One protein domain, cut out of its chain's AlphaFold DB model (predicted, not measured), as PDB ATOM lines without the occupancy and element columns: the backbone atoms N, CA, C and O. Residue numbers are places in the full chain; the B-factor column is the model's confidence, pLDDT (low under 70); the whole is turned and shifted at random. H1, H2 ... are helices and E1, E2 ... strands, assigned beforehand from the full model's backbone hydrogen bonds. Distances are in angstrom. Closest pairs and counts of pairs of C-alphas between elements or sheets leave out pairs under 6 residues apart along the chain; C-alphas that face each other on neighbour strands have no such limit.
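This is residues 83 to 169 of the 208 residues of an uncharacterized protein of Microbacterium sp (UniProt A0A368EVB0). One very long helix, H1, makes the longest axis: its residues 83 to 112 stick out as a free arm, and its other end is built into a small, compact head. In that head H3 packs on the end of H1, small H2 is near H3, a tiny two-stranded sheet of E1 and E2 sits at the end away from the arm, and the loop of residues 141 to 154 folds back toward the arm. The printed part has 87 residues, with three named helices and two named strands in the order H1, E1, H2, H3, E2; the sheet, E1 - E2, is antiparallel and the class is mostly helix. The whole is extended, with a radius of gyration of the C-alphas of 22.5 A and spans of 78 by 20 by 16 A.

H1, residues 83 to 128, touches H3, residues 155 to 165, with residues 121 to 128 alone; the closest C-alphas, of Ala 128 and Asp 159, are 5.7 A apart. They run the same way at a steep tilt of 46 degrees. E1, residues 132 to 134, and E2, residues 166 to 168, are antiparallel neighbours, with N 133 and O 167 within hydrogen-bond range at 2.8 A. H2, residues 136 to 140, is close to H3 but not clearly touching; their closest C-alphas, of Ala 138 and Asn 165, are 6.2 A apart. H2 is apart from H1 and E2. In H1, H2 and H3 every O i to N i+4 pair is within hydrogen-bond range.

H1 runs 67.0 A from C-alpha 83 at (2.251, -89.772, 135.523) to C-alpha 128 at (-21.701, -46.093, 90.732). E1 measures 6.4 A, H2 6.7 A, H3 15.1 A and E2 6.8 A, ending at C-alpha 168 at (-22.475, -36.425, 85.005).

The C-alphas of Asn 83 and Ala 169 are the two farthest apart, at 77.9 A. The printed part has no cut. The link from H2 to H3 is long, with 14 residues. Residue 85 is under pLDDT 70.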
ATOM      1  N   ASN A  83       2.751 -89.666 136.896       76.75
ATOM      2  CA  ASN A  83       2.251 -89.772 135.523       76.75
ATOM      3  C   ASN A  83       1.075 -88.816 135.257       76.75
ATOM      4  O   ASN A  83       1.080 -88.127 134.238       76.75
ATOM      5  N   GLY A  84       0.117 -88.723 136.186       72.75
ATOM      6  CA  GLY A  84      -1.059 -87.854 136.079       72.75
ATOM      7  C   GLY A  84      -0.685 -86.382 135.936       72.75
ATOM      8  O   GLY A  84      -1.101 -85.751 134.969       72.75
ATOM      9  N   ARG A  85       0.225 -85.888 136.788       65.62
ATOM     10  CA  ARG A  85       0.733 -84.510 136.692       65.62
ATOM     11  C   ARG A  85       1.364 -84.219 135.332       65.62
ATOM     12  O   ARG A  85       1.110 -83.170 134.759       65.62
ATOM     13  N   THR A  86       2.134 -85.156 134.768       74.06
ATOM     14  CA  THR A  86       2.749 -84.935 133.446       74.06
ATOM     15  C   THR A  86       1.744 -84.939 132.300       74.06
ATOM     16  O   THR A  86       2.001 -84.328 131.265       74.06
ATOM     17  N   ASP A  87       0.627 -85.647 132.438       75.94
ATOM     18  CA  ASP A  87      -0.408 -85.686 131.409       75.94
ATOM     19  C   ASP A  87      -1.358 -84.489 131.526       75.94
ATOM     20  O   ASP A  87      -1.754 -83.937 130.500       75.94
ATOM     21  N   GLU A  88      -1.633 -84.025 132.744       74.06
ATOM     22  CA  GLU A  88      -2.355 -82.783 133.033       74.06
ATOM     23  C   GLU A  88      -1.561 -81.554 132.571       74.06
ATOM     24  O   GLU A  88      -2.091 -80.755 131.808       74.06
ATOM     25  N   GLU A  89      -0.263 -81.456 132.875       78.19
ATOM     26  CA  GLU A  89       0.604 -80.374 132.374       78.19
ATOM     27  C   GLU A  89       0.686 -80.356 130.835       78.19
ATOM     28  O   GLU A  89       0.650 -79.298 130.201       78.19
ATOM     29  N   LYS A  90       0.755 -81.531 130.190       77.56
ATOM     30  CA  LYS A  90       0.688 -81.626 128.719       77.56
ATOM     31  C   LYS A  90      -0.683 -81.218 128.187       77.56
ATOM     32  O   LYS A  90      -0.756 -80.651 127.097       77.56
ATOM     33  N   ALA A  91      -1.760 -81.553 128.893       80.69
ATOM     34  CA  ALA A  91      -3.110 -81.168 128.508       80.69
ATOM     35  C   ALA A  91      -3.290 -79.649 128.620       80.69
ATOM     36  O   ALA A  91      -3.754 -79.036 127.663       80.69
ATOM     37  N   GLU A  92      -2.837 -79.036 129.711       82.25
ATOM     38  CA  GLU A  92      -2.845 -77.585 129.912       82.25
ATOM     39  C   GLU A  92      -2.017 -76.860 128.844       82.25
ATOM     40  O   GLU A  92      -2.500 -75.911 128.227       82.25
ATOM     41  N   GLY A  93      -0.814 -77.357 128.536       81.12
ATOM     42  CA  GLY A  93       0.015 -76.806 127.460       81.12
ATOM     43  C   GLY A  93      -0.667 -76.865 126.088       81.12
ATOM     44  O   GLY A  93      -0.618 -75.898 125.328       81.12
ATOM     45  N   ARG A  94      -1.363 -77.968 125.781       86.19
ATOM     46  CA  ARG A  94      -2.143 -78.105 124.539       86.19
ATOM     47  C   ARG A  94      -3.348 -77.173 124.507       86.19
ATOM     48  O   ARG A  94      -3.641 -76.627 123.449       86.19
ATOM     49  N   VAL A  95      -4.047 -76.998 125.628       89.31
ATOM     50  CA  VAL A  95      -5.184 -76.071 125.719       89.31
ATOM     51  C   VAL A  95      -4.708 -74.642 125.464       89.31
ATOM     52  O   VAL A  95      -5.258 -73.984 124.586       89.31
ATOM     53  N   ALA A  96      -3.626 -74.207 126.113       90.81
ATOM     54  CA  ALA A  96      -3.061 -72.876 125.903       90.81
ATOM     55  C   ALA A  96      -2.596 -72.645 124.449       90.81
ATOM     56  O   ALA A  96      -2.831 -71.580 123.877       90.81
ATOM     57  N   GLU A  97      -1.965 -73.641 123.816       91.62
ATOM     58  CA  GLU A  97      -1.572 -73.558 122.401       91.62
ATOM     59  C   GLU A  97      -2.795 -73.450 121.477       91.62
ATOM     60  O   GLU A  97      -2.812 -72.643 120.543       91.62
ATOM     61  N   LEU A  98      -3.837 -74.246 121.737       92.94
ATOM     62  CA  LEU A  98      -5.078 -74.209 120.967       92.94
ATOM     63  C   LEU A  98      -5.800 -72.870 121.126       92.94
ATOM     64  O   LEU A  98      -6.251 -72.321 120.123       92.94
ATOM     65  N   GLU A  99      -5.863 -72.314 122.334       94.12
ATOM     66  CA  GLU A  99      -6.444 -70.994 122.600       94.12
ATOM     67  C   GLU A  99      -5.705 -69.891 121.839       94.12
ATOM     68  O   GLU A  99      -6.328 -69.112 121.117       94.12
ATOM     69  N   GLN A 100      -4.368 -69.872 121.899       94.38
ATOM     70  CA  GLN A 100      -3.565 -68.920 121.124       94.38
ATOM     71  C   GLN A 100      -3.795 -69.067 119.619       94.38
ATOM     72  O   GLN A 100      -3.844 -68.077 118.886       94.38
ATOM     73  N   ARG A 101      -3.931 -70.302 119.135       92.69
ATOM     74  CA  ARG A 101      -4.164 -70.567 117.717       92.69
ATOM     75  C   ARG A 101      -5.558 -70.138 117.275       92.69
ATOM     76  O   ARG A 101      -5.688 -69.614 116.172       92.69
ATOM     77  N   ILE A 102      -6.573 -70.336 118.113       94.94
ATOM     78  CA  ILE A 102      -7.932 -69.850 117.864       94.94
ATOM     79  C   ILE A 102      -7.915 -68.323 117.781       94.94
ATOM     80  O   ILE A 102      -8.360 -67.795 116.770       94.94
ATOM     81  N   GLU A 103      -7.306 -67.637 118.748       95.25
ATOM     82  CA  GLU A 103      -7.221 -66.169 118.772       95.25
ATOM     83  C   GLU A 103      -6.498 -65.593 117.540       95.25
ATOM     84  O   GLU A 103      -6.902 -64.594 116.937       95.25
ATOM     85  N   GLN A 104      -5.422 -66.249 117.101       94.25
ATOM     86  CA  GLN A 104      -4.728 -65.858 115.874       94.25
ATOM     87  C   GLN A 104      -5.590 -66.071 114.626       94.25
ATOM     88  O   GLN A 104      -5.515 -65.278 113.683       94.25
ATOM     89  N   LEU A 105      -6.366 -67.156 114.581       93.75
ATOM     90  CA  LEU A 105      -7.230 -67.469 113.445       93.75
ATOM     91  C   LEU A 105      -8.443 -66.541 113.384       93.75
ATOM     92  O   LEU A 105      -8.757 -66.082 112.289       93.75
ATOM     93  N   THR A 106      -9.067 -66.216 114.516       94.69
ATOM     94  CA  THR A 106     -10.176 -65.251 114.590       94.69
ATOM     95  C   THR A 106      -9.708 -63.870 114.148       94.69
ATOM     96  O   THR A 106     -10.246 -63.326 113.191       94.69
ATOM     97  N   THR A 107      -8.591 -63.377 114.693       94.44
ATOM     98  CA  THR A 107      -8.013 -62.082 114.290       94.44
ATOM     99  C   THR A 107      -7.706 -62.018 112.788       94.44
ATOM    100  O   THR A 107      -7.871 -60.979 112.145       94.44
ATOM    101  N   ARG A 108      -7.206 -63.114 112.201       93.44
ATOM    102  CA  ARG A 108      -6.940 -63.184 110.754       93.44
ATOM    103  C   ARG A 108      -8.226 -63.225 109.937       93.44
ATOM    104  O   ARG A 108      -8.262 -62.596 108.882       93.44
ATOM    105  N   ALA A 109      -9.233 -63.961 110.398       93.44
ATOM    106  CA  ALA A 109     -10.532 -64.042 109.745       93.44
ATOM    107  C   ALA A 109     -11.221 -62.671 109.728       93.44
ATOM    108  O   ALA A 109     -11.604 -62.220 108.653       93.44
ATOM    109  N   ASP A 110     -11.252 -61.969 110.862       92.44
ATOM    110  CA  ASP A 110     -11.864 -60.640 110.985       92.44
ATOM    111  C   ASP A 110     -11.197 -59.621 110.052       92.44
ATOM    112  O   ASP A 110     -11.864 -58.858 109.350       92.44
ATOM    113  N   LYS A 111      -9.858 -59.644 109.978       93.44
ATOM    114  CA  LYS A 111      -9.107 -58.800 109.038       93.44
ATOM    115  C   LYS A 111      -9.451 -59.127 107.590       93.44
ATOM    116  O   LYS A 111      -9.809 -58.223 106.840       93.44
ATOM    117  N   ALA A 112      -9.397 -60.404 107.214       93.38
ATOM    118  CA  ALA A 112      -9.704 -60.837 105.856       93.38
ATOM    119  C   ALA A 112     -11.146 -60.492 105.446       93.38
ATOM    120  O   ALA A 112     -11.385 -60.109 104.301       93.38
ATOM    121  N   GLU A 113     -12.101 -60.595 106.370       93.00
ATOM    122  CA  GLU A 113     -13.484 -60.187 106.139       93.00
ATOM    123  C   GLU A 113     -13.589 -58.673 105.929       93.00
ATOM    124  O   GLU A 113     -14.190 -58.235 104.946       93.00
ATOM    125  N   SER A 114     -12.946 -57.871 106.783       92.12
ATOM    126  CA  SER A 114     -12.932 -56.411 106.635       92.12
ATOM    127  C   SER A 114     -12.308 -55.960 105.309       92.12
ATOM    128  O   SER A 114     -12.868 -55.103 104.624       92.12
ATOM    129  N   ASP A 115     -11.213 -56.595 104.884       92.62
ATOM    130  CA  ASP A 115     -10.544 -56.316 103.611       92.62
ATOM    131  C   ASP A 115     -11.455 -56.655 102.426       92.62
ATOM    132  O   ASP A 115     -11.625 -55.859 101.503       92.62
ATOM    133  N   LEU A 116     -12.116 -57.813 102.475       95.06
ATOM    134  CA  LEU A 116     -13.045 -58.245 101.435       95.06
ATOM    135  C   LEU A 116     -14.263 -57.316 101.327       95.06
ATOM    136  O   LEU A 116     -14.726 -57.029 100.219       95.06
ATOM    137  N   LEU A 117     -14.784 -56.824 102.451       95.50
ATOM    138  CA  LEU A 117     -15.876 -55.850 102.458       95.50
ATOM    139  C   LEU A 117     -15.431 -54.494 101.906       95.50
ATOM    140  O   LEU A 117     -16.164 -53.899 101.113       95.50
ATOM    141  N   ASN A 118     -14.218 -54.051 102.230       93.25
ATOM    142  CA  ASN A 118     -13.630 -52.839 101.662       93.25
ATOM    143  C   ASN A 118     -13.453 -52.939 100.139       93.25
ATOM    144  O   ASN A 118     -13.802 -52.003  99.417       93.25
ATOM    145  N   GLU A 119     -12.988 -54.080  99.626       94.75
ATOM    146  CA  GLU A 119     -12.865 -54.329  98.182       94.75
ATOM    147  C   GLU A 119     -14.228 -54.348  97.473       94.75
ATOM    148  O   GLU A 119     -14.397 -53.789  96.381       94.75
ATOM    149  N   ARG A 120     -15.248 -54.939  98.108       94.94
ATOM    150  CA  ARG A 120     -16.627 -54.906  97.594       94.94
ATOM    151  C   ARG A 120     -17.185 -53.486  97.569       94.94
ATOM    152  O   ARG A 120     -17.757 -53.092  96.554       94.94
ATOM    153  N   ALA A 121     -16.979 -52.710  98.633       94.88
ATOM    154  CA  ALA A 121     -17.386 -51.310  98.693       94.88
ATOM    155  C   ALA A 121     -16.682 -50.495  97.602       94.88
ATOM    156  O   ALA A 121     -17.332 -49.770  96.853       94.88
ATOM    157  N   GLN A 122     -15.372 -50.677  97.426       94.12
ATOM    158  CA  GLN A 122     -14.604 -50.027  96.363       94.12
ATOM    159  C   GLN A 122     -15.126 -50.379  94.964       94.12
ATOM    160  O   GLN A 122     -15.235 -49.505  94.100       94.12
ATOM    161  N   THR A 123     -15.478 -51.644  94.734       95.56
ATOM    162  CA  THR A 123     -16.056 -52.095  93.462       95.56
ATOM    163  C   THR A 123     -17.421 -51.452  93.209       95.56
ATOM    164  O   THR A 123     -17.672 -50.981  92.098       95.56
ATOM    165  N   ALA A 124     -18.271 -51.370  94.237       95.00
ATOM    166  CA  ALA A 124     -19.564 -50.695  94.161       95.00
ATOM    167  C   ALA A 124     -19.399 -49.199  93.842       95.00
ATOM    168  O   ALA A 124     -19.987 -48.720  92.876       95.00
ATOM    169  N   PHE A 125     -18.508 -48.488  94.544       95.31
ATOM    170  CA  PHE A 125     -18.190 -47.083  94.253       95.31
ATOM    171  C   PHE A 125     -17.716 -46.871  92.815       95.31
ATOM    172  O   PHE A 125     -18.171 -45.954  92.135       95.31
ATOM    173  N   LYS A 126     -16.816 -47.731  92.325       94.25
ATOM    174  CA  LYS A 126     -16.322 -47.658  90.946       94.25
ATOM    175  C   LYS A 126     -17.445 -47.857  89.926       94.25
ATOM    176  O   LYS A 126     -17.436 -47.209  88.882       94.25
ATOM    177  N   SER A 127     -18.390 -48.750  90.213       94.62
ATOM    178  CA  SER A 127     -19.553 -48.983  89.358       94.62
ATOM    179  C   SER A 127     -20.504 -47.783  89.364       94.62
ATOM    180  O   SER A 127     -20.869 -47.306  88.291       94.62
ATOM    181  N   ALA A 128     -20.819 -47.245  90.544       93.94
ATOM    182  CA  ALA A 128     -21.701 -46.093  90.732       93.94
ATOM    183  C   ALA A 128     -21.152 -44.797  90.105       93.94
ATOM    184  O   ALA A 128     -21.907 -43.958  89.610       93.94
ATOM    185  N   LEU A 129     -19.825 -44.632  90.100       93.75
ATOM    186  CA  LEU A 129     -19.136 -43.487  89.495       93.75
ATOM    187  C   LEU A 129     -18.973 -43.591  87.973       93.75
ATOM    188  O   LEU A 129     -18.438 -42.675  87.350       93.75
ATOM    189  N   ASN A 130     -19.402 -44.687  87.344       93.06
ATOM    190  CA  ASN A 130     -19.228 -44.863  85.909       93.06
ATOM    191  C   ASN A 130     -19.961 -43.762  85.117       93.06
ATOM    192  O   ASN A 130     -21.182 -43.644  85.171       93.06
ATOM    193  N   GLY A 131     -19.204 -42.953  84.370       88.88
ATOM    194  CA  GLY A 131     -19.741 -41.815  83.617       88.88
ATOM    195  C   GLY A 131     -20.040 -40.573  84.463       88.88
ATOM    196  O   GLY A 131     -20.687 -39.650  83.970       88.88
ATOM    197  N   ARG A 132     -19.566 -40.520  85.711       92.06
ATOM    198  CA  ARG A 132     -19.722 -39.386  86.626       92.06
ATOM    199  C   ARG A 132     -18.362 -38.869  87.087       92.06
ATOM    200  O   ARG A 132     -17.372 -39.595  87.100       92.06
ATOM    201  N   VAL A 133     -18.318 -37.597  87.457       91.69
ATOM    202  CA  VAL A 133     -17.158 -36.921  88.041       91.69
ATOM    203  C   VAL A 133     -17.500 -36.600  89.486       91.69
ATOM    204  O   VAL A 133     -18.469 -35.886  89.739       91.69
ATOM    205  N   LEU A 134     -16.732 -37.169  90.414       93.31
ATOM    206  CA  LEU A 134     -16.889 -36.944  91.847       93.31
ATOM    207  C   LEU A 134     -16.397 -35.543  92.224       93.31
ATOM    208  O   LEU A 134     -15.372 -35.094  91.707       93.31
ATOM    209  N   ASP A 135     -17.109 -34.885  93.134       92.00
ATOM    210  CA  ASP A 135     -16.659 -33.636  93.734       92.00
ATOM    211  C   ASP A 135     -15.406 -33.864  94.596       92.00
ATOM    212  O   ASP A 135     -15.318 -34.823  95.368       92.00
ATOM    213  N   ALA A 136     -14.415 -32.986  94.443       90.06
ATOM    214  CA  ALA A 136     -13.116 -33.137  95.088       90.06
ATOM    215  C   ALA A 136     -13.234 -33.028  96.614       90.06
ATOM    216  O   ALA A 136     -12.627 -33.827  97.326       90.06
ATOM    217  N   ASP A 137     -14.058 -32.102  97.109       91.88
ATOM    218  CA  ASP A 137     -14.243 -31.887  98.547       91.88
ATOM    219  C   ASP A 137     -14.945 -33.087  99.203       91.88
ATOM    220  O   ASP A 137     -14.517 -33.571 100.255       91.88
ATOM    221  N   ALA A 138     -15.955 -33.652  98.535       89.94
ATOM    222  CA  ALA A 138     -16.628 -34.868  98.982       89.94
ATOM    223  C   ALA A 138     -15.704 -36.101  98.983       89.94
ATOM    224  O   ALA A 138     -15.838 -36.979  99.839       89.94
ATOM    225  N   ALA A 139     -14.743 -36.172  98.055       89.00
ATOM    226  CA  ALA A 139     -13.789 -37.275  97.979       89.00
ATOM    227  C   ALA A 139     -12.839 -37.324  99.188       89.00
ATOM    228  O   ALA A 139     -12.517 -38.413  99.665       89.00
ATOM    229  N   PHE A 140     -12.406 -36.167  99.706       90.81
ATOM    230  CA  PHE A 140     -11.495 -36.100 100.856       90.81
ATOM    231  C   PHE A 140     -12.141 -36.561 102.167       90.81
ATOM    232  O   PHE A 140     -11.449 -37.103 103.027       90.81
ATOM    233  N   GLY A 141     -13.453 -36.368 102.323       87.38
ATOM    234  CA  GLY A 141     -14.209 -36.790 103.506       87.38
ATOM    235  C   GLY A 141     -14.782 -38.208 103.432       87.38
ATOM    236  O   GLY A 141     -15.501 -38.618 104.345       87.38
ATOM    237  N   LEU A 142     -14.523 -38.953 102.353       91.00
ATOM    238  CA  LEU A 142     -15.140 -40.258 102.135       91.00
ATOM    239  C   LEU A 142     -14.540 -41.331 103.051       91.00
ATOM    240  O   LEU A 142     -13.502 -41.926 102.756       91.00
ATOM    241  N   ASP A 143     -15.266 -41.660 104.113       91.69
ATOM    242  CA  ASP A 143     -15.078 -42.909 104.842       91.69
ATOM    243  C   ASP A 143     -15.895 -44.020 104.167       91.69
ATOM    244  O   ASP A 143     -17.118 -43.948 104.096       91.69
ATOM    245  N   ARG A 144     -15.234 -45.055 103.644       90.06
ATOM    246  CA  ARG A 144     -15.914 -46.179 102.975       90.06
ATOM    247  C   ARG A 144     -16.546 -47.157 103.965       90.06
ATOM    248  O   ARG A 144     -17.460 -47.886 103.586       90.06
ATOM    249  N   SER A 145     -16.093 -47.156 105.217       90.62
ATOM    250  CA  SER A 145     -16.573 -48.081 106.243       90.62
ATOM    251  C   SER A 145     -18.018 -47.798 106.662       90.62
ATOM    252  O   SER A 145     -18.751 -48.730 106.978       90.62
ATOM    253  N   GLN A 146     -18.486 -46.548 106.544       93.19
ATOM    254  CA  GLN A 146     -19.877 -46.169 106.842       93.19
ATOM    255  C   GLN A 146     -20.916 -46.858 105.931       93.19
ATOM    256  O   GLN A 146     -22.100 -46.921 106.266       93.19
ATOM    257  N   PHE A 147     -20.476 -47.376 104.778       94.69
ATOM    258  CA  PHE A 147     -21.311 -48.111 103.825       94.69
ATOM    259  C   PHE A 147     -21.282 -49.626 104.064       94.69
ATOM    260  O   PHE A 147     -21.838 -50.382 103.270       94.69
ATOM    261  N   ILE A 148     -20.631 -50.086 105.135       94.31
ATOM    262  CA  ILE A 148     -20.580 -51.492 105.530       94.31
ATOM    263  C   ILE A 148     -21.425 -51.655 106.797       94.31
ATOM    264  O   ILE A 148     -21.095 -51.114 107.849       94.31
ATOM    265  N   LYS A 149     -22.527 -52.404 106.706       91.31
ATOM    266  CA  LYS A 149     -23.432 -52.710 107.827       91.31
ATOM    267  C   LYS A 149     -23.652 -54.212 107.905       91.31
ATOM    268  O   LYS A 149     -23.884 -54.849 106.881       91.31
ATOM    269  N   ASP A 150     -23.567 -54.775 109.106       88.00
ATOM    270  CA  ASP A 150     -23.841 -56.195 109.370       88.00
ATOM    271  C   ASP A 150     -23.097 -57.161 108.419       88.00
ATOM    272  O   ASP A 150     -23.672 -58.117 107.892       88.00
ATOM    273  N   GLY A 151     -21.819 -56.875 108.133       88.69
ATOM    274  CA  GLY A 151     -20.995 -57.690 107.229       88.69
ATOM    275  C   GLY A 151     -21.409 -57.608 105.752       88.69
ATOM    276  O   GLY A 151     -21.111 -58.504 104.960       88.69
ATOM    277  N   LYS A 152     -22.138 -56.560 105.353       92.44
ATOM    278  CA  LYS A 152     -22.606 -56.344 103.978       92.44
ATOM    279  C   LYS A 152     -22.375 -54.907 103.537       92.44
ATOM    280  O   LYS A 152     -22.433 -53.976 104.330       92.44
ATOM    281  N   VAL A 153     -22.130 -54.743 102.242       95.56
ATOM    282  CA  VAL A 153     -22.012 -53.429 101.606       95.56
ATOM    283  C   VAL A 153     -23.408 -52.930 101.239       95.56
ATOM    284  O   VAL A 153     -24.151 -53.632 100.556       95.56
ATOM    285  N   ASP A 154     -23.743 -51.726 101.688       96.19
ATOM    286  CA  ASP A 154     -24.988 -51.014 101.401       96.19
ATOM    287  C   ASP A 154     -24.857 -50.281 100.054       96.19
ATOM    288  O   ASP A 154     -24.413 -49.132  99.979       96.19
ATOM    289  N   THR A 155     -25.161 -50.986  98.962       95.44
ATOM    290  CA  THR A 155     -25.025 -50.457  97.594       95.44
ATOM    291  C   THR A 155     -25.965 -49.289  97.323       95.44
ATOM    292  O   THR A 155     -25.576 -48.348  96.639       95.44
ATOM    293  N   ASP A 156     -27.159 -49.304  97.915       95.69
ATOM    294  CA  ASP A 156     -28.155 -48.245  97.735       95.69
ATOM    295  C   ASP A 156     -27.676 -46.939  98.383       95.69
ATOM    296  O   ASP A 156     -27.800 -45.858  97.800       95.69
ATOM    297  N   ALA A 157     -27.059 -47.027  99.568       95.75
ATOM    298  CA  ALA A 157     -26.435 -45.877 100.213       95.75
ATOM    299  C   ALA A 157     -25.240 -45.334  99.413       95.75
ATOM    300  O   ALA A 157     -25.063 -44.115  99.338       95.75
ATOM    301  N   ILE A 158     -24.443 -46.212  98.790       96.06
ATOM    302  CA  ILE A 158     -23.343 -45.809  97.900       96.06
ATOM    303  C   ILE A 158     -23.892 -45.054  96.687       96.06
ATOM    304  O   ILE A 158     -23.416 -43.959  96.389       96.06
ATOM    305  N   ASP A 159     -24.915 -45.583  96.018       95.25
ATOM    306  CA  ASP A 159     -25.513 -44.956  94.836       95.25
ATOM    307  C   ASP A 159     -26.148 -43.599  95.164       95.25
ATOM    308  O   ASP A 159     -26.001 -42.628  94.407       95.25
ATOM    309  N   ALA A 160     -26.812 -43.497  96.319       95.75
ATOM    310  CA  ALA A 160     -27.366 -42.245  96.821       95.75
ATOM    311  C   ALA A 160     -26.263 -41.218  97.115       95.75
ATOM    312  O   ALA A 160     -26.353 -40.070  96.671       95.75
ATOM    313  N   TRP A 161     -25.193 -41.631  97.805       96.00
ATOM    314  CA  TRP A 161     -24.062 -40.757  98.109       96.00
ATOM    315  C   TRP A 161     -23.354 -40.294  96.837       96.00
ATOM    316  O   TRP A 161     -23.113 -39.099  96.671       96.00
ATOM    317  N   VAL A 162     -23.078 -41.202  95.897       95.62
ATOM    318  CA  VAL A 162     -22.452 -40.854  94.617       95.62
ATOM    319  C   VAL A 162     -23.346 -39.899  93.832       95.62
ATOM    320  O   VAL A 162     -22.850 -38.933  93.266       95.62
ATOM    321  N   THR A 163     -24.664 -40.094  93.833       93.94
ATOM    322  CA  THR A 163     -25.598 -39.179  93.159       93.94
ATOM    323  C   THR A 163     -25.608 -37.781  93.763       93.94
ATOM    324  O   THR A 163     -25.700 -36.810  93.019       93.94
ATOM    325  N   ALA A 164     -25.483 -37.665  95.085       94.75
ATOM    326  CA  ALA A 164     -25.438 -36.374  95.765       94.75
ATOM    327  C   ALA A 164     -24.096 -35.640  95.593       94.75
ATOM    328  O   ALA A 164     -24.069 -34.414  95.618       94.75
ATOM    329  N   ASN A 165     -22.998 -36.381  95.413       94.75
ATOM    330  CA  ASN A 165     -21.631 -35.851  95.441       94.75
ATOM    331  C   ASN A 165     -20.903 -35.946  94.090       94.75
ATOM    332  O   ASN A 165     -19.683 -35.803  94.028       94.75
ATOM    333  N   SER A 166     -21.614 -36.228  92.998       93.31
ATOM    334  CA  SER A 166     -21.025 -36.285  91.660       93.31
ATOM    335  C   SER A 166     -21.910 -35.616  90.619       93.31
ATOM    336  O   SER A 166     -23.128 -35.522  90.755       93.31
ATOM    337  N   THR A 167     -21.278 -35.174  89.539       92.69
ATOM    338  CA  THR A 167     -21.952 -34.652  88.348       92.69
ATOM    339  C   THR A 167     -21.749 -35.601  87.178       92.69
ATOM    340  O   THR A 167     -20.724 -36.275  87.104       92.69
ATOM    341  N   GLU A 168     -22.692 -35.664  86.239       87.31
ATOM    342  CA  GLU A 168     -22.475 -36.425  85.005       87.31
ATOM    343  C   GLU A 168     -21.247 -35.892  84.262       87.31
ATOM    344  O   GLU A 168     -21.085 -34.683  84.074       87.31
ATOM    345  N   ALA A 169     -20.368 -36.800  83.835       82.88
ATOM    346  CA  ALA A 169     -19.228 -36.425  83.024       82.88
ATOM    347  C   ALA A 169     -19.755 -35.853  81.706       82.88
ATOM    348  O   ALA A 169     -20.417 -36.548  80.927       82.88
TER     349      ALA A 169